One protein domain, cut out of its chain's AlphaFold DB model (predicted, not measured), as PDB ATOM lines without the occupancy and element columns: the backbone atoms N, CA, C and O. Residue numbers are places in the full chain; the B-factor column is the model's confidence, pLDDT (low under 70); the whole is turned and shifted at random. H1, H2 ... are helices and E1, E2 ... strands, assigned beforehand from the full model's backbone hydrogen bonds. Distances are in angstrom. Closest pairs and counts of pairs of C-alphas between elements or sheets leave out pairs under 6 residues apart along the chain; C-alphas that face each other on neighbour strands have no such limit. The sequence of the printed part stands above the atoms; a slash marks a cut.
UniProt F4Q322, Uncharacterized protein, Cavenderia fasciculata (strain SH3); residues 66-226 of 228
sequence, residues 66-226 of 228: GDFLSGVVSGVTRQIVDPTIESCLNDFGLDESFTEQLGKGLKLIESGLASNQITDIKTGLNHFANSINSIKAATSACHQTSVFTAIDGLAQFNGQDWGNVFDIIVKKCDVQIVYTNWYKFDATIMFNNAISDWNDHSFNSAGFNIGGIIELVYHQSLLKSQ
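This is residues 66 to 226 of the 228 residues of an uncharacterized protein of Cavenderia fasciculata (strain SH3) (UniProt F4Q322). The long helix H8 runs with H1 along one side of it and H7 along the other, three helices side by side in one layer, and the helical hairpins H3-H4 and H5-H6 make a loose second layer, with H3 against H7 and H6 against H8. The hairpin of strands E1 and E2 sits at one end, by H3, H4 and H7; H2 sits at the other, by H1. The printed part has 161 residues and is mostly helix, with eight named helices and two named strands in the order H1 H2 H3 H4 H5 H6 E1 E2 H7 H8. The two-stranded sheet is antiparallel. The whole is compact, with a radius of gyration of the C-alphas of 15.0 A and spans of 48 by 40 by 25 A.

Find C-alpha 66 at (110.762, 155.248, 131.704); from there H1 runs through residues 66 to 77. Then come H2, residues 83 to 91, H3, residues 96 to 114 and 26.6 A long, and H4, residues 118 to 134 and 25.0 A. Read on to H5, residues 136 to 141, and H6, residues 145 to 155. E1, residues 166 to 171, begins at C-alpha 166, (117.505, 142.978, 107.781), and E2 holds residues 174 to 179. H7 spans residues 188 to 199, and H8, residues 203 to 224, runs 31.9 A to C-alpha 224 at (131.338, 149.666, 106.687).

Start at H1: it touches H8 at a shallow tilt of 30 degrees, the same way, with C-alphas of Gly 75 and Gly 211 closest at 3.9 A. With residues 66 to 70 alone H1 touches H2, Gly 66 to Asn 90 being closest, 4.0 A between C-alphas. H3 and H4 form a helical hairpin; their closest C-alphas, Gly 105 and Gly 124, are 3.8 A apart. With residues 103 to 110 alone H3 touches H7, at a steep tilt of 50 degrees; C-alphas 106 and 195 are closest at 5.8 A. H5 and H6 form another helical hairpin, closest at C-alphas 136 and 148, 5.5 A. H6 touches residues 214 to 221 of H8, closest at C-alphas 150 and 218, 5.6 A. In the E1-E2 hairpin, N 167 and O 178 are within hydrogen-bond range at 2.8 A. The closest C-alphas of E2 and H7, those of Ile 177 and Thr 188, are 5.1 A apart. H7 and H8 form a helical hairpin, closest at C-alphas 194 and 206, 4.3 A. H3 and H8 are apart. Every O i to N i+4 pair is within hydrogen-bond range in H1 to H7; in H8, 17 of 18 are.

The C-alphas farthest apart, those of Thr 84 and Lys 172, are 48.2 A apart. The printed part has no cut and no long link. Look for pLDDT under 70 at residue 93 and residues 155 to 161, 181 to 183 and 222 to 226; the mean of the printed part is 86.3.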
ATOM      1  N   GLY A  66     109.424 155.089 131.130       87.88
ATOM      2  CA  GLY A  66     110.762 155.248 131.704       87.88
ATOM      3  C   GLY A  66     111.503 153.920 131.869       87.88
ATOM      4  O   GLY A  66     112.663 153.831 131.468       87.88
ATOM      5  N   ASP A  67     110.835 152.868 132.361       90.38
ATOM      6  CA  ASP A  67     111.388 151.507 132.443       90.38
ATOM      7  C   ASP A  67     111.861 151.022 131.065       90.38
ATOM      8  O   ASP A  67     112.992 150.549 130.923       90.38
ATOM      9  N   PHE A  68     111.002 151.170 130.047       93.75
ATOM     10  CA  PHE A  68     111.280 150.771 128.668       93.75
ATOM     11  C   PHE A  68     112.465 151.540 128.077       93.75
ATOM     12  O   PHE A  68     113.417 150.936 127.581       93.75
ATOM     13  N   LEU A  69     112.433 152.873 128.154       93.25
ATOM     14  CA  LEU A  69     113.479 153.736 127.611       93.25
ATOM     15  C   LEU A  69     114.818 153.523 128.326       93.25
ATOM     16  O   LEU A  69     115.851 153.460 127.664       93.25
ATOM     17  N   SER A  70     114.811 153.333 129.647       92.94
ATOM     18  CA  SER A  70     116.016 152.993 130.418       92.94
ATOM     19  C   SER A  70     116.563 151.620 130.018       92.94
ATOM     20  O   SER A  70     117.778 151.434 129.940       92.94
ATOM     21  N   GLY A  71     115.681 150.681 129.662       94.94
ATOM     22  CA  GLY A  71     116.043 149.427 129.007       94.94
ATOM     23  C   GLY A  71     116.774 149.667 127.686       94.94
ATOM     24  O   GLY A  71     117.896 149.198 127.515       94.94
ATOM     25  N   VAL A  72     116.191 150.460 126.778       95.25
ATOM     26  CA  VAL A  72     116.801 150.788 125.473       95.25
ATOM     27  C   VAL A  72     118.166 151.456 125.633       95.25
ATOM     28  O   VAL A  72     119.123 151.050 124.974       95.25
ATOM     29  N   VAL A  73     118.296 152.430 126.539       93.31
ATOM     30  CA  VAL A  73     119.584 153.079 126.831       93.31
ATOM     31  C   VAL A  73     120.597 152.060 127.362       93.31
ATOM     32  O   VAL A  73     121.732 152.039 126.882       93.31
ATOM     33  N   SER A  74     120.195 151.170 128.274       93.81
ATOM     34  CA  SER A  74     121.065 150.110 128.809       93.81
ATOM     35  C   SER A  74     121.518 149.129 127.721       93.81
ATOM     36  O   SER A  74     122.688 148.749 127.664       93.81
ATOM     37  N   GLY A  75     120.612 148.752 126.814       94.19
ATOM     38  CA  GLY A  75     120.897 147.868 125.687       94.19
ATOM     39  C   GLY A  75     121.857 148.488 124.669       94.19
ATOM     40  O   GLY A  75     122.775 147.806 124.218       94.19
ATOM     41  N   VAL A  76     121.695 149.783 124.359       92.81
ATOM     42  CA  VAL A  76     122.568 150.498 123.408       92.81
ATOM     43  C   VAL A  76     123.947 150.811 123.989       92.81
ATOM     44  O   VAL A  76     124.952 150.715 123.293       92.81
ATOM     45  N   THR A  77     124.020 151.205 125.262       88.56
ATOM     46  CA  THR A  77     125.281 151.637 125.898       88.56
ATOM     47  C   THR A  77     126.064 150.500 126.554       88.56
ATOM     48  O   THR A  77     127.236 150.691 126.890       88.56
ATOM     49  N   ARG A  78     125.419 149.341 126.767       85.50
ATOM     50  CA  ARG A  78     125.890 148.224 127.606       85.50
ATOM     51  C   ARG A  78     126.208 148.640 129.056       85.50
ATOM     52  O   ARG A  78     127.022 148.001 129.718       85.50
ATOM     53  N   GLN A  79     125.574 149.707 129.547       81.44
ATOM     54  CA  GLN A  79     125.771 150.282 130.883       81.44
ATOM     55  C   GLN A  79     124.464 150.274 131.686       81.44
ATOM     56  O   GLN A  79     123.380 150.161 131.123       81.44
ATOM     57  N   ILE A  80     124.570 150.399 133.010       79.38
ATOM     58  CA  ILE A  80     123.412 150.624 133.884       79.38
ATOM     59  C   ILE A  80     123.054 152.112 133.808       79.38
ATOM     60  O   ILE A  80     123.933 152.964 133.942       79.38
ATOM     61  N   VAL A  81     121.776 152.421 133.589       78.31
ATOM     62  CA  VAL A  81     121.263 153.798 133.555       78.31
ATOM     63  C   VAL A  81     121.288 154.420 134.955       78.31
ATOM     64  O   VAL A  81     120.897 153.788 135.933       78.31
ATOM     65  N   ASP A  82     121.751 155.669 135.048       77.31
ATOM     66  CA  ASP A  82     121.726 156.439 136.297       77.31
ATOM     67  C   ASP A  82     120.280 156.845 136.663       77.31
ATOM     68  O   ASP A  82     119.540 157.275 135.771       77.31
ATOM     69  N   PRO A  83     119.862 156.796 137.945       77.31
ATOM     70  CA  PRO A  83     118.506 157.176 138.361       77.31
ATOM     71  C   PRO A  83     118.070 158.593 137.942       77.31
ATOM     72  O   PRO A  83     116.882 158.852 137.756       77.31
ATOM     73  N   THR A  84     119.014 159.518 137.744       78.31
ATOM     74  CA  THR A  84     118.743 160.873 137.229       78.31
ATOM     75  C   THR A  84     118.271 160.836 135.771       78.31
ATOM     76  O   THR A  84     117.389 161.599 135.374       78.31
ATOM     77  N   ILE A  85     118.837 159.928 134.972       79.50
ATOM     78  CA  ILE A  85     118.451 159.693 133.576       79.50
ATOM     79  C   ILE A  85     117.104 158.963 133.536       79.50
ATOM     80  O   ILE A  85     116.223 159.370 132.784       79.50
ATOM     81  N   GLU A  86     116.914 157.940 134.378       79.50
ATOM     82  CA  GLU A  86     115.634 157.230 134.523       79.50
ATOM     83  C   GLU A  86     114.490 158.200 134.865       79.50
ATOM     84  O   GLU A  86     113.430 158.150 134.239       79.50
ATOM     85  N   SER A  87     114.709 159.139 135.795       83.44
ATOM     86  CA  SER A  87     113.724 160.176 136.131       83.44
ATOM     87  C   SER A  87     113.341 161.017 134.909       83.44
ATOM     88  O   SER A  87     112.157 161.195 134.650       83.44
ATOM     89  N   CYS A  88     114.317 161.477 134.119       85.25
ATOM     90  CA  CYS A  88     114.040 162.245 132.902       85.25
ATOM     91  C   CYS A  88     113.269 161.418 131.855       85.25
ATOM     92  O   CYS A  88     112.326 161.909 131.237       85.25
ATOM     93  N   LEU A  89     113.626 160.145 131.664       83.62
ATOM     94  CA  LEU A  89     112.961 159.275 130.688       83.62
ATOM     95  C   LEU A  89     111.511 158.935 131.080       83.62
ATOM     96  O   LEU A  89     110.713 158.612 130.202       83.62
ATOM     97  N   ASN A  90     111.150 159.035 132.364       80.31
ATOM     98  CA  ASN A  90     109.757 158.945 132.810       80.31
ATOM     99  C   ASN A  90     108.927 160.186 132.424       80.31
ATOM    100  O   ASN A  90     107.753 160.031 132.089       80.31
ATOM    101  N   ASP A  91     109.519 161.386 132.412       80.44
ATOM    102  CA  ASP A  91     108.823 162.627 132.027       80.44
ATOM    103  C   ASP A  91     108.481 162.663 130.525       80.44
ATOM    104  O   ASP A  91     107.449 163.203 130.122       80.44
ATOM    105  N   PHE A  92     109.303 162.030 129.680       73.12
ATOM    106  CA  PHE A  92     109.064 161.878 128.237       73.12
ATOM    107  C   PHE A  92     108.200 160.648 127.904       73.12
ATOM    108  O   PHE A  92     108.531 159.849 127.024       73.12
ATOM    109  N   GLY A  93     107.083 160.505 128.623       67.44
ATOM    110  CA  GLY A  93     106.148 159.390 128.493       67.44
ATOM    111  C   GLY A  93     105.710 159.132 127.048       67.44
ATOM    112  O   GLY A  93     105.076 159.979 126.419       67.44
ATOM    113  N   LEU A  94     106.044 157.946 126.530       83.12
ATOM    114  CA  LEU A  94     105.631 157.499 125.200       83.12
ATOM    115  C   LEU A  94     104.119 157.243 125.184       83.12
ATOM    116  O   LEU A  94     103.559 156.740 126.159       83.12
ATOM    117  N   ASP A  95     103.465 157.603 124.084       80.38
ATOM    118  CA  ASP A  95     102.010 157.615 123.976       80.38
ATOM    119  C   ASP A  95     101.402 156.238 123.644       80.38
ATOM    120  O   ASP A  95     102.091 155.264 123.330       80.38
ATOM    121  N   GLU A  96     100.069 156.157 123.707       84.62
ATOM    122  CA  GLU A  96      99.323 154.944 123.350       84.62
ATOM    123  C   GLU A  96      99.647 154.495 121.913       84.62
ATOM    124  O   GLU A  96      99.853 153.305 121.675       84.62
ATOM    125  N   SER A  97      99.823 155.454 120.992       87.38
ATOM    126  CA  SER A  97     100.242 155.223 119.603       87.38
ATOM    127  C   SER A  97     101.575 154.473 119.517       87.38
ATOM    128  O   SER A  97     101.644 153.442 118.848       87.38
ATOM    129  N   PHE A  98     102.620 154.905 120.236       91.06
ATOM    130  CA  PHE A  98     103.884 154.166 120.314       91.06
ATOM    131  C   PHE A  98     103.671 152.722 120.790       91.06
ATOM    132  O   PHE A  98     104.199 151.793 120.176       91.06
ATOM    133  N   THR A  99     102.886 152.516 121.854       91.00
ATOM    134  CA  THR A  99     102.661 151.165 122.399       91.00
ATOM    135  C   THR A  99     101.876 150.267 121.439       91.00
ATOM    136  O   THR A  99     102.197 149.083 121.313       91.00
ATOM    137  N   GLU A 100     100.907 150.824 120.702       92.12
ATOM    138  CA  GLU A 100     100.158 150.111 119.667       92.12
ATOM    139  C   GLU A 100     101.068 149.751 118.486       92.12
ATOM    140  O   GLU A 100     101.104 148.590 118.072       92.12
ATOM    141  N   GLN A 101     101.839 150.710 117.958       92.94
ATOM    142  CA  GLN A 101     102.721 150.472 116.814       92.94
ATOM    143  C   GLN A 101     103.828 149.466 117.153       92.94
ATOM    144  O   GLN A 101     104.047 148.534 116.376       92.94
ATOM    145  N   LEU A 102     104.482 149.585 118.315       94.88
ATOM    146  CA  LEU A 102     105.532 148.647 118.711       94.88
ATOM    147  C   LEU A 102     104.956 147.254 118.988       94.88
ATOM    148  O   LEU A 102     105.452 146.275 118.432       94.88
ATOM    149  N   GLY A 103     103.873 147.156 119.768       95.50
ATOM    150  CA  GLY A 103     103.222 145.880 120.069       95.50
ATOM    151  C   GLY A 103     102.695 145.172 118.815       95.50
ATOM    152  O   GLY A 103     102.879 143.966 118.656       95.50
ATOM    153  N   LYS A 104     102.115 145.920 117.866       96.00
ATOM    154  CA  LYS A 104     101.716 145.399 116.550       96.00
ATOM    155  C   LYS A 104     102.923 144.934 115.732       96.00
ATOM    156  O   LYS A 104     102.845 143.891 115.085       96.00
ATOM    157  N   GLY A 105     104.025 145.684 115.760       96.81
ATOM    158  CA  GLY A 105     105.268 145.336 115.071       96.81
ATOM    159  C   GLY A 105     105.872 144.028 115.572       96.81
ATOM    160  O   GLY A 105     106.099 143.111 114.783       96.81
ATOM    161  N   LEU A 106     106.044 143.915 116.891       97.62
ATOM    162  CA  LEU A 106     106.540 142.713 117.566       97.62
ATOM    163  C   LEU A 106     105.634 141.500 117.298       97.62
ATOM    164  O   LEU A 106     106.132 140.448 116.908       97.62
ATOM    165  N   LYS A 107     104.308 141.662 117.386       97.94
ATOM    166  CA  LYS A 107     103.339 140.588 117.107       97.94
ATOM    167  C   LYS A 107     103.355 140.097 115.653       97.94
ATOM    168  O   LYS A 107     103.153 138.912 115.409       97.94
ATOM    169  N   LEU A 108     103.584 140.982 114.681       97.88
ATOM    170  CA  LEU A 108     103.717 140.601 113.267       97.88
ATOM    171  C   LEU A 108     105.049 139.891 112.976       97.88
ATOM    172  O   LEU A 108     105.103 139.007 112.123       97.88
ATOM    173  N   ILE A 109     106.114 140.236 113.706       97.12
ATOM    174  CA  ILE A 109     107.376 139.487 113.678       97.12
ATOM    175  C   ILE A 109     107.170 138.091 114.289       97.12
ATOM    176  O   ILE A 109     107.545 137.103 113.665       97.12
ATOM    177  N   GLU A 110     106.513 138.002 115.448       97.50
ATOM    178  CA  GLU A 110     106.161 136.750 116.132       97.50
ATOM    179  C   GLU A 110     105.336 135.813 115.232       97.50
ATOM    180  O   GLU A 110     105.745 134.678 114.974       97.50
ATOM    181  N   SER A 111     104.205 136.291 114.692       96.75
ATOM    182  CA  SER A 111     103.349 135.484 113.812       96.75
ATOM    183  C   SER A 111     104.053 135.119 112.511       96.75
ATOM    184  O   SER A 111     103.925 133.987 112.040       96.75
ATOM    185  N   GLY A 112     104.824 136.047 111.941       95.81
ATOM    186  CA  GLY A 112     105.575 135.840 110.712       95.81
ATOM    187  C   GLY A 112     106.681 134.793 110.848       95.81
ATOM    188  O   GLY A 112     106.835 133.958 109.961       95.81
ATOM    189  N   LEU A 113     107.402 134.775 111.973       94.81
ATOM    190  CA  LEU A 113     108.378 133.730 112.293       94.81
ATOM    191  C   LEU A 113     107.686 132.380 112.529       94.81
ATOM    192  O   LEU A 113     108.043 131.392 111.892       94.81
ATOM    193  N   ALA A 114     106.652 132.338 113.375       94.50
ATOM    194  CA  ALA A 114     105.958 131.100 113.738       94.50
ATOM    195  C   ALA A 114     105.193 130.434 112.574       94.50
ATOM    196  O   ALA A 114     104.944 129.229 112.610       94.50
ATOM    197  N   SER A 115     104.812 131.198 111.544       94.06
ATOM    198  CA  SER A 115     104.091 130.707 110.356       94.06
ATOM    199  C   SER A 115     104.907 130.751 109.056       94.06
ATOM    200  O   SER A 115     104.372 130.443 107.990       94.06
ATOM    201  N   ASN A 116     106.195 131.113 109.125       93.25
ATOM    202  CA  ASN A 116     107.086 131.351 107.980       93.25
ATOM    203  C   ASN A 116     106.589 132.424 106.971       93.25
ATOM    204  O   ASN A 116     107.015 132.452 105.813       93.25
ATOM    205  N   GLN A 117     105.710 133.339 107.397       94.44
ATOM    206  CA  GLN A 117     105.143 134.409 106.568       94.44
ATOM    207  C   GLN A 117     106.066 135.636 106.501       94.44
ATOM    208  O   GLN A 117     105.977 136.569 107.298       94.44
ATOM    209  N   ILE A 118     106.933 135.671 105.484       92.69
ATOM    210  CA  ILE A 118     107.906 136.759 105.251       92.69
ATOM    211  C   ILE A 118     107.238 138.149 105.169       92.69
ATOM    212  O   ILE A 118     107.822 139.138 105.615       92.69
ATOM    213  N   THR A 119     106.022 138.247 104.621       92.94
ATOM    214  CA  THR A 119     105.274 139.515 104.510       92.94
ATOM    215  C   THR A 119     104.929 140.109 105.876       92.94
ATOM    216  O   THR A 119     105.079 141.320 106.072       92.94
ATOM    217  N   ASP A 120     104.520 139.268 106.828       95.75
ATOM    218  CA  ASP A 120     104.177 139.690 108.188       95.75
ATOM    219  C   ASP A 120     105.430 140.210 108.892       95.75
ATOM    220  O   ASP A 120     105.414 141.321 109.416       95.75
ATOM    221  N   ILE A 121     106.558 139.495 108.773       94.75
ATOM    222  CA  ILE A 121     107.851 139.937 109.317       94.75
ATOM    223  C   ILE A 121     108.255 141.301 108.736       94.75
ATOM    224  O   ILE A 121     108.632 142.193 109.492       94.75
ATOM    225  N   LYS A 122     108.137 141.520 107.415       92.06
ATOM    226  CA  LYS A 122     108.453 142.828 106.802       92.06
ATOM    227  C   LYS A 122     107.552 143.951 107.311       92.06
ATOM    228  O   LYS A 122     108.042 145.038 107.615       92.06
ATOM    229  N   THR A 123     106.254 143.693 107.434       93.06
ATOM    230  CA  THR A 123     105.290 144.673 107.962       93.06
ATOM    231  C   THR A 123     105.548 144.951 109.447       93.06
ATOM    232  O   THR A 123     105.473 146.095 109.891       93.06
ATOM    233  N   GLY A 124     105.936 143.928 110.210       94.94
ATOM    234  CA  GLY A 124     106.310 144.040 111.615       94.94
ATOM    235  C   GLY A 124     107.596 144.837 111.833       94.94
ATOM    236  O   GLY A 124     107.612 145.750 112.656       94.94
ATOM    237  N   LEU A 125     108.636 144.587 111.028       92.69
ATOM    238  CA  LEU A 125     109.881 145.368 111.015       92.69
ATOM    239  C   LEU A 125     109.655 146.840 110.626       92.69
ATOM    240  O   LEU A 125     110.351 147.712 111.142       92.69
ATOM    241  N   ASN A 126     108.662 147.141 109.783       90.31
ATOM    242  CA  ASN A 126     108.248 148.517 109.478       90.31
ATOM    243  C   ASN A 126     107.580 149.208 110.681       90.31
ATOM    244  O   ASN A 126     107.939 150.329 111.040       90.31
ATOM    245  N   HIS A 127     106.642 148.536 111.351       91.38
ATOM    246  CA  HIS A 127     106.020 149.062 112.572       91.38
ATOM    247  C   HIS A 127     107.039 149.241 113.714       91.38
ATOM    248  O   HIS A 127     107.029 150.265 114.403       91.38
ATOM    249  N   PHE A 128     107.982 148.305 113.852       92.69
ATOM    250  CA  PHE A 128     109.136 148.418 114.743       92.69
ATOM    251  C   PHE A 128     109.992 149.649 114.401       92.69
ATOM    252  O   PHE A 128     110.193 150.502 115.262       92.69
ATOM    253  N   ALA A 129     110.420 149.803 113.140       89.19
ATOM    254  CA  ALA A 129     111.218 150.939 112.668       89.19
ATOM    255  C   ALA A 129     110.609 152.294 113.049       89.19
ATOM    256  O   ALA A 129     111.299 153.162 113.588       89.19
ATOM    257  N   ASN A 130     109.316 152.470 112.786       88.00
ATOM    258  CA  ASN A 130     108.612 153.725 113.044       88.00
ATOM    259  C   ASN A 130     108.541 154.029 114.549       88.00
ATOM    260  O   ASN A 130     108.759 155.168 114.959       88.00
ATOM    261  N   SER A 131     108.336 152.995 115.368       91.25
ATOM    262  CA  SER A 131     108.322 153.099 116.832       91.25
ATOM    263  C   SER A 131     109.700 153.475 117.392       91.25
ATOM    264  O   SER A 131     109.815 154.387 118.205       91.25
ATOM    265  N   ILE A 132     110.780 152.846 116.915       91.38
ATOM    266  CA  ILE A 132     112.148 153.175 117.356       91.38
ATOM    267  C   ILE A 132     112.584 154.577 116.897       91.38
ATOM    268  O   ILE A 132     113.375 155.231 117.571       91.38
ATOM    269  N   ASN A 133     112.041 155.102 115.797       88.75
ATOM    270  CA  ASN A 133     112.339 156.472 115.378       88.75
ATOM    271  C   ASN A 133     111.651 157.554 116.234       88.75
ATOM    272  O   ASN A 133     112.180 158.665 116.298       88.75
ATOM    273  N   SER A 134     110.532 157.271 116.919       88.31
ATOM    274  CA  SER A 134     109.862 158.284 117.756       88.31
ATOM    275  C   SER A 134     110.627 158.581 119.055       88.31
ATOM    276  O   SER A 134     110.696 159.736 119.484       88.31
ATOM    277  N   ILE A 135     111.312 157.585 119.633       90.50
ATOM    278  CA  ILE A 135     112.065 157.745 120.891       90.50
ATOM    279  C   ILE A 135     113.334 158.616 120.763       90.50
ATOM    280  O   ILE A 135     113.966 158.934 121.776       90.50
ATOM    281  N   LYS A 136     113.697 159.065 119.548       88.75
ATOM    282  CA  LYS A 136     114.769 160.054 119.311       88.75
ATOM    283  C   LYS A 136     114.580 161.337 120.129       88.75
ATOM    284  O   LYS A 136     115.557 161.889 120.623       88.75
ATOM    285  N   ALA A 137     113.342 161.819 120.268       86.38
ATOM    286  CA  ALA A 137     113.065 163.068 120.980       86.38
ATOM    287  C   ALA A 137     113.349 162.939 122.487       86.38
ATOM    288  O   ALA A 137     114.089 163.750 123.041       86.38
ATOM    289  N   ALA A 138     112.834 161.878 123.119       88.81
ATOM    290  CA  ALA A 138     113.035 161.583 124.539       88.81
ATOM    291  C   ALA A 138     114.520 161.366 124.878       88.81
ATOM    292  O   ALA A 138     115.065 161.984 125.791       88.81
ATOM    293  N   THR A 139     115.204 160.523 124.096       88.19
ATOM    294  CA  THR A 139     116.630 160.212 124.294       88.19
ATOM    295  C   THR A 139     117.526 161.440 124.104       88.19
ATOM    296  O   THR A 139     118.443 161.648 124.898       88.19
ATOM    297  N   SER A 140     117.237 162.300 123.120       88.50
ATOM    298  CA  SER A 140     117.947 163.571 122.918       88.50
ATOM    299  C   SER A 140     117.733 164.555 124.078       88.50
ATOM    300  O   SER A 140     118.700 165.108 124.608       88.50
ATOM    301  N   ALA A 141     116.483 164.724 124.527       88.44
ATOM    302  CA  ALA A 141     116.142 165.625 125.627       88.44
ATOM    303  C   ALA A 141     116.798 165.213 126.956       88.44
ATOM    304  O   ALA A 141     117.329 166.066 127.661       88.44
ATOM    305  N   CYS A 142     116.861 163.911 127.246       88.94
ATOM    306  CA  CYS A 142     117.550 163.364 128.419       88.94
ATOM    307  C   CYS A 142     119.066 163.173 128.223       88.94
ATOM    308  O   CYS A 142     119.688 162.372 128.923       88.94
ATOM    309  N   HIS A 143     119.671 163.887 127.265       89.06
ATOM    310  CA  HIS A 143     121.113 163.909 126.980       89.06
ATOM    311  C   HIS A 143     121.752 162.536 126.696       89.06
ATOM    312  O   HIS A 143     122.964 162.365 126.835       89.06
ATOM    313  N   GLN A 144     120.967 161.555 126.241       90.19
ATOM    314  CA  GLN A 144     121.445 160.223 125.865       90.19
ATOM    315  C   GLN A 144     122.026 160.241 124.449       90.19
ATOM    316  O   GLN A 144     121.581 159.517 123.558       90.19
ATOM    317  N   THR A 145     123.028 161.099 124.234       85.69
ATOM    318  CA  THR A 145     123.585 161.428 122.916       85.69
ATOM    319  C   THR A 145     124.031 160.188 122.149       85.69
ATOM    320  O   THR A 145     123.712 160.076 120.976       85.69
ATOM    321  N   SER A 146     124.669 159.208 122.796       85.69
ATOM    322  CA  SER A 146     125.064 157.945 122.145       85.69
ATOM    323  C   SER A 146     123.870 157.156 121.592       85.69
ATOM    324  O   SER A 146     123.977 156.537 120.539       85.69
ATOM    325  N   VAL A 147     122.723 157.200 122.276       88.56
ATOM    326  CA  VAL A 147     121.489 156.504 121.879       88.56
ATOM    327  C   VAL A 147     120.770 157.275 120.779       88.56
ATOM    328  O   VAL A 147     120.370 156.684 119.777       88.56
ATOM    329  N   PHE A 148     120.691 158.602 120.908       89.12
ATOM    330  CA  PHE A 148     120.210 159.474 119.839       89.12
ATOM    331  C   PHE A 148     121.041 159.295 118.559       89.12
ATOM    332  O   PHE A 148     120.476 159.033 117.504       89.12
ATOM    333  N   THR A 149     122.373 159.362 118.643       87.38
ATOM    334  CA  THR A 149     123.285 159.196 117.502       87.38
ATOM    335  C   THR A 149     123.234 157.788 116.914       87.38
ATOM    336  O   THR A 149     123.353 157.660 115.698       87.38
ATOM    337  N   ALA A 150     122.992 156.746 117.719       88.31
ATOM    338  CA  ALA A 150     122.737 155.409 117.190       88.31
ATOM    339  C   ALA A 150     121.466 155.392 116.323       88.31
ATOM    340  O   ALA A 150     121.533 155.104 115.131       88.31
ATOM    341  N   ILE A 151     120.316 155.782 116.882       87.38
ATOM    342  CA  ILE A 151     119.029 155.768 116.164       87.38
ATOM    343  C   ILE A 151     119.032 156.757 114.979       87.38
ATOM    344  O   ILE A 151     118.391 156.511 113.956       87.38
ATOM    345  N   ASP A 152     119.758 157.873 115.078       84.06
ATOM    346  CA  ASP A 152     119.870 158.852 113.998       84.06
ATOM    347  C   ASP A 152     120.813 158.419 112.875       84.06
ATOM    348  O   ASP A 152     120.421 158.493 111.712       84.06
ATOM    349  N   GLY A 153     121.979 157.852 113.199       75.50
ATOM    350  CA  GLY A 153     122.878 157.242 112.217       75.50
ATOM    351  C   GLY A 153     122.182 156.156 111.393       75.50
ATOM    352  O   GLY A 153     122.371 156.078 110.181       75.50
ATOM    353  N   LEU A 154     121.279 155.387 112.008       74.50
ATOM    354  CA  LEU A 154     120.474 154.385 111.302       74.50
ATOM    355  C   LEU A 154     119.445 154.974 110.325       74.50
ATOM    356  O   LEU A 154     119.123 154.331 109.328       74.50
ATOM    357  N   ALA A 155     118.971 156.205 110.535       65.56
ATOM    358  CA  ALA A 155     118.087 156.877 109.576       65.56
ATOM    359  C   ALA A 155     118.822 157.338 108.299       65.56
ATOM    360  O   ALA A 155     118.180 157.574 107.272       65.56
ATOM    361  N   GLN A 156     120.156 157.430 108.339       62.44
ATOM    362  CA  GLN A 156     120.993 157.872 107.215       62.44
ATOM    363  C   GLN A 156     121.167 156.775 106.146       62.44
ATOM    364  O   GLN A 156     121.455 157.082 104.991       62.44
ATOM    365  N   PHE A 157     120.897 155.506 106.479       60.75
ATOM    366  CA  PHE A 157     120.907 154.376 105.541       60.75
ATOM    367  C   PHE A 157     119.602 154.285 104.727       60.75
ATOM    368  O   PHE A 157     118.896 153.282 104.753       60.75
ATOM    369  N   ASN A 158     119.307 155.347 103.970       51.06
ATOM    370  CA  ASN A 158     118.173 155.476 103.044       51.06
ATOM    371  C   ASN A 158     116.763 155.427 103.678       51.06
ATOM    372  O   ASN A 158     115.904 154.672 103.231       51.06
ATOM    373  N   GLY A 159     116.473 156.316 104.633       53.81
ATOM    374  CA  GLY A 159     115.116 156.878 104.740       53.81
ATOM    375  C   GLY A 159     114.005 155.954 105.262       53.81
ATOM    376  O   GLY A 159     112.899 155.991 104.735       53.81
ATOM    377  N   GLN A 160     114.286 155.204 106.333       63.47
ATOM    378  CA  GLN A 160     113.302 154.516 107.193       63.47
ATOM    379  C   GLN A 160     112.440 153.411 106.544       63.47
ATOM    380  O   GLN A 160     111.232 153.540 106.386       63.47
ATOM    381  N   ASP A 161     113.053 152.242 106.351       66.00
ATOM    382  CA  ASP A 161     112.379 150.935 106.433       66.00
ATOM    383  C   ASP A 161     113.396 149.908 106.970       66.00
ATOM    384  O   ASP A 161     114.336 149.533 106.267       66.00
ATOM    385  N   TRP A 162     113.245 149.450 108.224       77.38
ATOM    386  CA  TRP A 162     114.179 148.463 108.803       77.38
ATOM    387  C   TRP A 162     114.001 147.059 108.190       77.38
ATOM    388  O   TRP A 162     114.888 146.218 108.306       77.38
ATOM    389  N   GLY A 163     112.923 146.811 107.439       72.44
ATOM    390  CA  GLY A 163     112.773 145.655 106.552       72.44
ATOM    391  C   GLY A 163     113.699 145.666 105.323       72.44
ATOM    392  O   GLY A 163     113.745 144.665 104.607       72.44
ATOM    393  N   ASN A 164     114.457 146.752 105.100       71.88
ATOM    394  CA  ASN A 164     115.608 146.813 104.183       71.88
ATOM    395  C   ASN A 164     116.968 146.817 104.918       71.88
ATOM    396  O   ASN A 164     118.015 146.839 104.273       71.88
ATOM    397  N   VAL A 165     116.958 146.798 106.255       79.00
ATOM    398  CA  VAL A 165     118.147 146.720 107.128       79.00
ATOM    399  C   VAL A 165     118.428 145.270 107.559       79.00
ATOM    400  O   VAL A 165     119.578 144.914 107.832       79.00
ATOM    401  N   PHE A 166     117.393 144.422 107.577       84.81
ATOM    402  CA  PHE A 166     117.505 142.978 107.781       84.81
ATOM    403  C   PHE A 166     117.119 142.183 106.526       84.81
ATOM    404  O   PHE A 166     116.037 142.357 105.962       84.81
ATOM    405  N   ASP A 167     117.960 141.219 106.164       85.62
ATOM    406  CA  ASP A 167     117.613 140.116 105.281       85.62
ATOM    407  C   ASP A 167     116.667 139.168 106.028       85.62
ATOM    408  O   ASP A 167     116.972 138.703 107.127       85.62
ATOM    409  N   ILE A 168     115.554 138.793 105.402       86.88
ATOM    410  CA  ILE A 168     114.714 137.690 105.879       86.88
ATOM    411  C   ILE A 168     115.033 136.473 105.017       86.88
ATOM    412  O   ILE A 168     114.850 136.515 103.798       86.88
ATOM    413  N   ILE A 169     115.532 135.400 105.632       88.50
ATOM    414  CA  ILE A 169     116.004 134.206 104.919       88.50
ATOM    415  C   ILE A 169     115.336 132.933 105.433       88.50
ATOM    416  O   ILE A 169     115.210 132.721 106.635       88.50
ATOM    417  N   VAL A 170     114.947 132.058 104.505       86.00
ATOM    418  CA  VAL A 170     114.437 130.715 104.816       86.00
ATOM    419  C   VAL A 170     115.623 129.758 104.954       86.00
ATOM    420  O   VAL A 170     116.462 129.673 104.054       86.00
ATOM    421  N   LYS A 171     115.695 129.007 106.056       84.19
ATOM    422  CA  LYS A 171     116.670 127.930 106.279       84.19
ATOM    423  C   LYS A 171     115.930 126.649 106.655       84.19
ATOM    424  O   LYS A 171     115.299 126.576 107.699       84.19
ATOM    425  N   LYS A 172     116.061 125.605 105.828       83.19
ATOM    426  CA  LYS A 172     115.335 124.328 105.974       83.19
ATOM    427  C   LYS A 172     113.813 124.549 105.982       83.19
ATOM    428  O   LYS A 172     113.265 124.719 104.902       83.19
ATOM    429  N   CYS A 173     113.173 124.568 107.152       78.94
ATOM    430  CA  CYS A 173     111.741 124.842 107.315       78.94
ATOM    431  C   CYS A 173     111.470 126.000 108.308       78.94
ATOM    432  O   CYS A 173     110.326 126.176 108.717       78.94
ATOM    433  N   ASP A 174     112.500 126.780 108.665       86.50
ATOM    434  CA  ASP A 174     112.433 127.939 109.563       86.50
ATOM    435  C   ASP A 174     112.750 129.240 108.797       86.50
ATOM    436  O   ASP A 174     113.535 129.237 107.841       86.50
ATOM    437  N   VAL A 175     112.211 130.375 109.248       88.62
ATOM    438  CA  VAL A 175     112.612 131.719 108.799       88.62
ATOM    439  C   VAL A 175     113.492 132.394 109.852       88.62
ATOM    440  O   VAL A 175     113.266 132.262 111.051       88.62
ATOM    441  N   GLN A 176     114.499 133.141 109.396       91.56
ATOM    442  CA  GLN A 176     115.381 133.946 110.239       91.56
ATOM    443  C   GLN A 176     115.434 135.404 109.789       91.56
ATOM    444  O   GLN A 176     115.397 135.696 108.591       91.56
ATOM    445  N   ILE A 177     115.605 136.299 110.763       89.38
ATOM    446  CA  ILE A 177     115.883 137.723 110.570       89.38
ATOM    447  C   ILE A 177     117.383 137.923 110.767       89.38
ATOM    448  O   ILE A 177     117.915 137.718 111.857       89.38
ATOM    449  N   VAL A 178     118.080 138.305 109.704       87.38
ATOM    450  CA  VAL A 178     119.540 138.399 109.661       87.38
ATOM    451  C   VAL A 178     119.946 139.814 109.288       87.38
ATOM    452  O   VAL A 178     119.486 140.358 108.294       87.38
ATOM    453  N   TYR A 179     120.835 140.423 110.062       80.31
ATOM    454  CA  TYR A 179     121.327 141.761 109.755       80.31
ATOM    455  C   TYR A 179     122.225 141.755 108.504       80.31
ATOM    456  O   TYR A 179     123.156 140.948 108.391       80.31
ATOM    457  N   THR A 180     121.940 142.656 107.556       70.06
ATOM    458  CA  THR A 180     122.519 142.670 106.203       70.06
ATOM    459  C   THR A 180     123.934 143.263 106.180       70.06
ATOM    460  O   THR A 180     124.180 144.350 105.658       70.06
ATOM    461  N   ASN A 181     124.898 142.519 106.730       69.25
ATOM    462  CA  ASN A 181     126.325 142.849 106.675       69.25
ATOM    463  C   ASN A 181     127.191 141.636 106.295       69.25
ATOM    464  O   ASN A 181     126.700 140.508 106.242       69.25
ATOM    465  N   TRP A 182     128.487 141.846 106.037       62.62
ATOM    466  CA  TRP A 182     129.399 140.815 105.512       62.62
ATOM    467  C   TRP A 182     129.534 139.569 106.407       62.62
ATOM    468  O   TRP A 182     129.719 138.471 105.884       62.62
ATOM    469  N   TYR A 183     129.342 139.702 107.724       68.69
ATOM    470  CA  TYR A 183     129.322 138.576 108.671       68.69
ATOM    471  C   TYR A 183     127.935 137.958 108.943       68.69
ATOM    472  O   TYR A 183     127.873 136.927 109.606       68.69
ATOM    473  N   LYS A 184     126.836 138.554 108.447       73.19
ATOM    474  CA  LYS A 184     125.438 138.088 108.599       73.19
ATOM    475  C   LYS A 184     125.056 137.593 110.008       73.19
ATOM    476  O   LYS A 184     124.881 136.396 110.236       73.19
ATOM    477  N   PHE A 185     124.870 138.527 110.941       83.12
ATOM    478  CA  PHE A 185     124.421 138.217 112.303       83.12
ATOM    479  C   PHE A 185     122.931 137.834 112.348       83.12
ATOM    480  O   PHE A 185     122.097 138.527 111.769       83.12
ATOM    481  N   ASP A 186     122.593 136.763 113.067       88.88
ATOM    482  CA  ASP A 186     121.217 136.292 113.267       88.88
ATOM    483  C   ASP A 186     120.539 137.052 114.420       88.88
ATOM    484  O   ASP A 186     120.809 136.811 115.597       88.88
ATOM    485  N   ALA A 187     119.668 138.001 114.074       90.94
ATOM    486  CA  ALA A 187     118.956 138.849 115.028       90.94
ATOM    487  C   ALA A 187     117.698 138.175 115.612       90.94
ATOM    488  O   ALA A 187     117.106 138.706 116.551       90.94
ATOM    489  N   THR A 188     117.295 137.005 115.098       93.94
ATOM    490  CA  THR A 188     116.037 136.324 115.461       93.94
ATOM    491  C   THR A 188     115.919 136.079 116.971       93.94
ATOM    492  O   THR A 188     114.850 136.261 117.543       93.94
ATOM    493  N   ILE A 189     117.026 135.746 117.647       92.75
ATOM    494  CA  ILE A 189     117.049 135.533 119.106       92.75
ATOM    495  C   ILE A 189     116.743 136.832 119.869       92.75
ATOM    496  O   ILE A 189     115.966 136.810 120.818       92.75
ATOM    497  N   MET A 190     117.300 137.973 119.447       94.12
ATOM    498  CA  MET A 190     117.043 139.259 120.111       94.12
ATOM    499  C   MET A 190     115.593 139.716 119.917       94.12
ATOM    500  O   MET A 190     114.989 140.231 120.855       94.12
ATOM    501  N   PHE A 191     115.017 139.482 118.730       96.44
ATOM    502  CA  PHE A 191     113.593 139.727 118.492       96.44
ATOM    503  C   PHE A 191     112.713 138.820 119.358       96.44
ATOM    504  O   PHE A 191     111.824 139.331 120.028       96.44
ATOM    505  N   ASN A 192     112.987 137.512 119.424       97.44
ATOM    506  CA  ASN A 192     112.224 136.580 120.263       97.44
ATOM    507  C   ASN A 192     112.263 136.963 121.752       97.44
ATOM    508  O   ASN A 192     111.226 136.946 122.410       97.44
ATOM    509  N   ASN A 193     113.429 137.365 122.269       97.69
ATOM    510  CA  ASN A 193     113.550 137.868 123.639       97.69
ATOM    511  C   ASN A 193     112.708 139.138 123.845       97.69
ATOM    512  O   ASN A 193     111.912 139.199 124.775       97.69
ATOM    513  N   ALA A 194     112.835 140.130 122.952       97.94
ATOM    514  CA  ALA A 194     112.068 141.375 123.029       97.94
ATOM    515  C   ALA A 194     110.547 141.150 122.945       97.94
ATOM    516  O   ALA A 194     109.792 141.865 123.598       97.94
ATOM    517  N   ILE A 195     110.103 140.160 122.162       98.06
ATOM    518  CA  ILE A 195     108.700 139.736 122.052       98.06
ATOM    519  C   ILE A 195     108.225 139.104 123.366       98.06
ATOM    520  O   ILE A 195     107.188 139.521 123.881       98.06
ATOM    521  N   SER A 196     108.981 138.153 123.937       97.62
ATOM    522  CA  SER A 196     108.626 137.532 125.224       97.62
ATOM    523  C   SER A 196     108.559 138.581 126.327       97.62
ATOM    524  O   SER A 196     107.513 138.749 126.939       97.62
ATOM    525  N   ASP A 197     109.619 139.374 126.499       97.75
ATOM    526  CA  ASP A 197     109.689 140.414 127.525       97.75
ATOM    527  C   ASP A 197     108.556 141.447 127.392       97.75
ATOM    528  O   ASP A 197     108.059 141.957 128.395       97.75
ATOM    529  N   TRP A 198     108.132 141.774 126.165       96.12
ATOM    530  CA  TRP A 198     107.009 142.682 125.914       96.12
ATOM    531  C   TRP A 198     105.664 142.045 126.287       96.12
ATOM    532  O   TRP A 198     104.854 142.675 126.967       96.12
ATOM    533  N   ASN A 199     105.439 140.786 125.896       94.94
ATOM    534  CA  ASN A 199     104.233 140.023 126.229       94.94
ATOM    535  C   ASN A 199     104.132 139.730 127.743       94.94
ATOM    536  O   ASN A 199     103.045 139.802 128.320       94.94
ATOM    537  N   ASP A 200     105.266 139.508 128.408       95.44
ATOM    538  CA  ASP A 200     105.406 139.352 129.860       95.44
ATOM    539  C   ASP A 200     105.411 140.705 130.611       95.44
ATOM    540  O   ASP A 200     105.595 140.747 131.827       95.44
ATOM    541  N   HIS A 201     105.199 141.825 129.902       93.62
ATOM    542  CA  HIS A 201     105.174 143.204 130.421       93.62
ATOM    543  C   HIS A 201     106.460 143.615 131.180       93.62
ATOM    544  O   HIS A 201     106.487 144.593 131.930       93.62
ATOM    545  N   SER A 202     107.561 142.901 130.941       95.38
ATOM    546  CA  SER A 202     108.906 143.146 131.466       95.38
ATOM    547  C   SER A 202     109.612 144.225 130.639       95.38
ATOM    548  O   SER A 202     110.684 144.017 130.067       95.38
ATOM    549  N   PHE A 203     108.988 145.405 130.558       93.38
ATOM    550  CA  PHE A 203     109.312 146.454 129.585       93.38
ATOM    551  C   PHE A 203     110.778 146.912 129.591       93.38
ATOM    552  O   PHE A 203     111.299 147.266 128.536       93.38
ATOM    553  N   ASN A 204     111.467 146.865 130.736       94.56
ATOM    554  CA  ASN A 204     112.897 147.168 130.814       94.56
ATOM    555  C   ASN A 204     113.768 146.129 130.078       94.56
ATOM    556  O   ASN A 204     114.681 146.511 129.349       94.56
ATOM    557  N   SER A 205     113.449 144.834 130.186       95.81
ATOM    558  CA  SER A 205     114.152 143.768 129.455       95.81
ATOM    559  C   SER A 205     113.804 143.792 127.961       95.81
ATOM    560  O   SER A 205     114.696 143.692 127.114       95.81
ATOM    561  N   ALA A 206     112.540 144.079 127.621       97.12
ATOM    562  CA  ALA A 206     112.122 144.300 126.234       97.12
ATOM    563  C   ALA A 206     112.912 145.463 125.613       97.12
ATOM    564  O   ALA A 206     113.496 145.328 124.538       97.12
ATOM    565  N   GLY A 207     113.003 146.581 126.341       96.19
ATOM    566  CA  GLY A 207     113.837 147.724 125.989       96.19
ATOM    567  C   GLY A 207     115.311 147.346 125.838       96.19
ATOM    568  O   GLY A 207     115.926 147.734 124.852       96.19
ATOM    569  N   PHE A 208     115.880 146.547 126.746       96.44
ATOM    570  CA  PHE A 208     117.276 146.100 126.675       96.44
ATOM    571  C   PHE A 208     117.571 145.265 125.423       96.44
ATOM    572  O   PHE A 208     118.539 145.547 124.713       96.44
ATOM    573  N   ASN A 209     116.725 144.281 125.101       96.94
ATOM    574  CA  ASN A 209     116.870 143.485 123.881       96.94
ATOM    575  C   ASN A 209     116.728 144.362 122.622       96.94
ATOM    576  O   ASN A 209     117.544 144.258 121.706       96.94
ATOM    577  N   ILE A 210     115.781 145.306 122.610       96.25
ATOM    578  CA  ILE A 210     115.611 146.301 121.537       96.25
ATOM    579  C   ILE A 210     116.830 147.229 121.409       96.25
ATOM    580  O   ILE A 210     117.285 147.500 120.299       96.25
ATOM    581  N   GLY A 211     117.412 147.669 122.525       95.50
ATOM    582  CA  GLY A 211     118.648 148.447 122.549       95.50
ATOM    583  C   GLY A 211     119.839 147.668 121.990       95.50
ATOM    584  O   GLY A 211     120.626 148.216 121.223       95.50
ATOM    585  N   GLY A 212     119.921 146.366 122.283       93.50
ATOM    586  CA  GLY A 212     120.899 145.463 121.675       93.50
ATOM    587  C   GLY A 212     120.736 145.321 120.156       93.50
ATOM    588  O   GLY A 212     121.738 145.265 119.447       93.50
ATOM    589  N   ILE A 213     119.499 145.334 119.642       93.06
ATOM    590  CA  ILE A 213     119.222 145.359 118.194       93.06
ATOM    591  C   ILE A 213     119.674 146.697 117.584       93.06
ATOM    592  O   ILE A 213     120.326 146.700 116.542       93.06
ATOM    593  N   ILE A 214     119.386 147.831 118.233       92.00
ATOM    594  CA  ILE A 214     119.831 149.163 117.780       92.00
ATOM    595  C   ILE A 214     121.370 149.246 117.738       92.00
ATOM    596  O   ILE A 214     121.927 149.721 116.749       92.00
ATOM    597  N   GLU A 215     122.062 148.750 118.768       89.94
ATOM    598  CA  GLU A 215     123.532 148.728 118.841       89.94
ATOM    599  C   GLU A 215     124.158 147.828 117.777       89.94
ATOM    600  O   GLU A 215     125.037 148.287 117.048       89.94
ATOM    601  N   LEU A 216     123.650 146.598 117.623       87.25
ATOM    602  CA  LEU A 216     124.088 145.649 116.597       87.25
ATOM    603  C   LEU A 216     124.090 146.292 115.205       87.25
ATOM    604  O   LEU A 216     125.077 146.195 114.477       87.25
ATOM    605  N   VAL A 217     122.986 146.947 114.837       84.38
ATOM    606  CA  VAL A 217     122.854 147.596 113.530       84.38
ATOM    607  C   VAL A 217     123.778 148.820 113.450       84.38
ATOM    608  O   VAL A 217     124.489 148.984 112.459       84.38
ATOM    609  N   TYR A 218     123.825 149.663 114.488       85.12
ATOM    610  CA  TYR A 218     124.620 150.896 114.484       85.12
ATOM    611  C   TYR A 218     126.129 150.634 114.425       85.12
ATOM    612  O   TYR A 218     126.799 151.132 113.517       85.12
ATOM    613  N   HIS A 219     126.674 149.821 115.334       80.19
ATOM    614  CA  HIS A 219     128.114 149.582 115.425       80.19
ATOM    615  C   HIS A 219     128.658 148.913 114.155       80.19
ATOM    616  O   HIS A 219     129.700 149.306 113.631       80.19
ATOM    617  N   GLN A 220     127.912 147.958 113.595       70.25
ATOM    618  CA  GLN A 220     128.277 147.314 112.334       70.25
ATOM    619  C   GLN A 220     128.176 148.257 111.123       70.25
ATOM    620  O   GLN A 220     128.978 148.146 110.195       70.25
ATOM    621  N   SER A 221     127.235 149.210 111.135       71.19
ATOM    622  CA  SER A 221     127.110 150.222 110.079       71.19
ATOM    623  C   SER A 221     128.302 151.190 110.041       71.19
ATOM    624  O   SER A 221     128.744 151.574 108.956       71.19
ATOM    625  N   LEU A 222     128.887 151.511 111.206       68.56
ATOM    626  CA  LEU A 222     130.094 152.338 111.298       68.56
ATOM    627  C   LEU A 222     131.300 151.652 110.650       68.56
ATOM    628  O   LEU A 222     132.010 152.302 109.888       68.56
ATOM    629  N   LEU A 223     131.506 150.352 110.894       62.69
ATOM    630  CA  LEU A 223     132.633 149.601 110.318       62.69
ATOM    631  C   LEU A 223     132.659 149.712 108.786       62.69
ATOM    632  O   LEU A 223     133.690 150.033 108.204       62.69
ATOM    633  N   LYS A 224     131.497 149.556 108.145       59.53
ATOM    634  CA  LYS A 224     131.338 149.666 106.687       59.53
ATOM    635  C   LYS A 224     131.658 151.066 106.137       59.53
ATOM    636  O   LYS A 224     132.070 151.191 104.990       59.53
ATOM    637  N   SER A 225     131.486 152.123 106.938       58.66
ATOM    638  CA  SER A 225     131.820 153.501 106.533       58.66
ATOM    639  C   SER A 225     133.325 153.809 106.520       58.66
ATOM    640  O   SER A 225     133.713 154.874 106.054       58.66
ATOM    641  N   GLN A 226     134.166 152.892 107.017       57.72
ATOM    642  CA  GLN A 226     135.626 153.044 107.094       57.72
ATOM    643  C   GLN A 226     136.377 152.262 105.998       57.72
ATOM    644  O   GLN A 226     137.605 152.263 105.970       57.72
TER     645      GLN A 226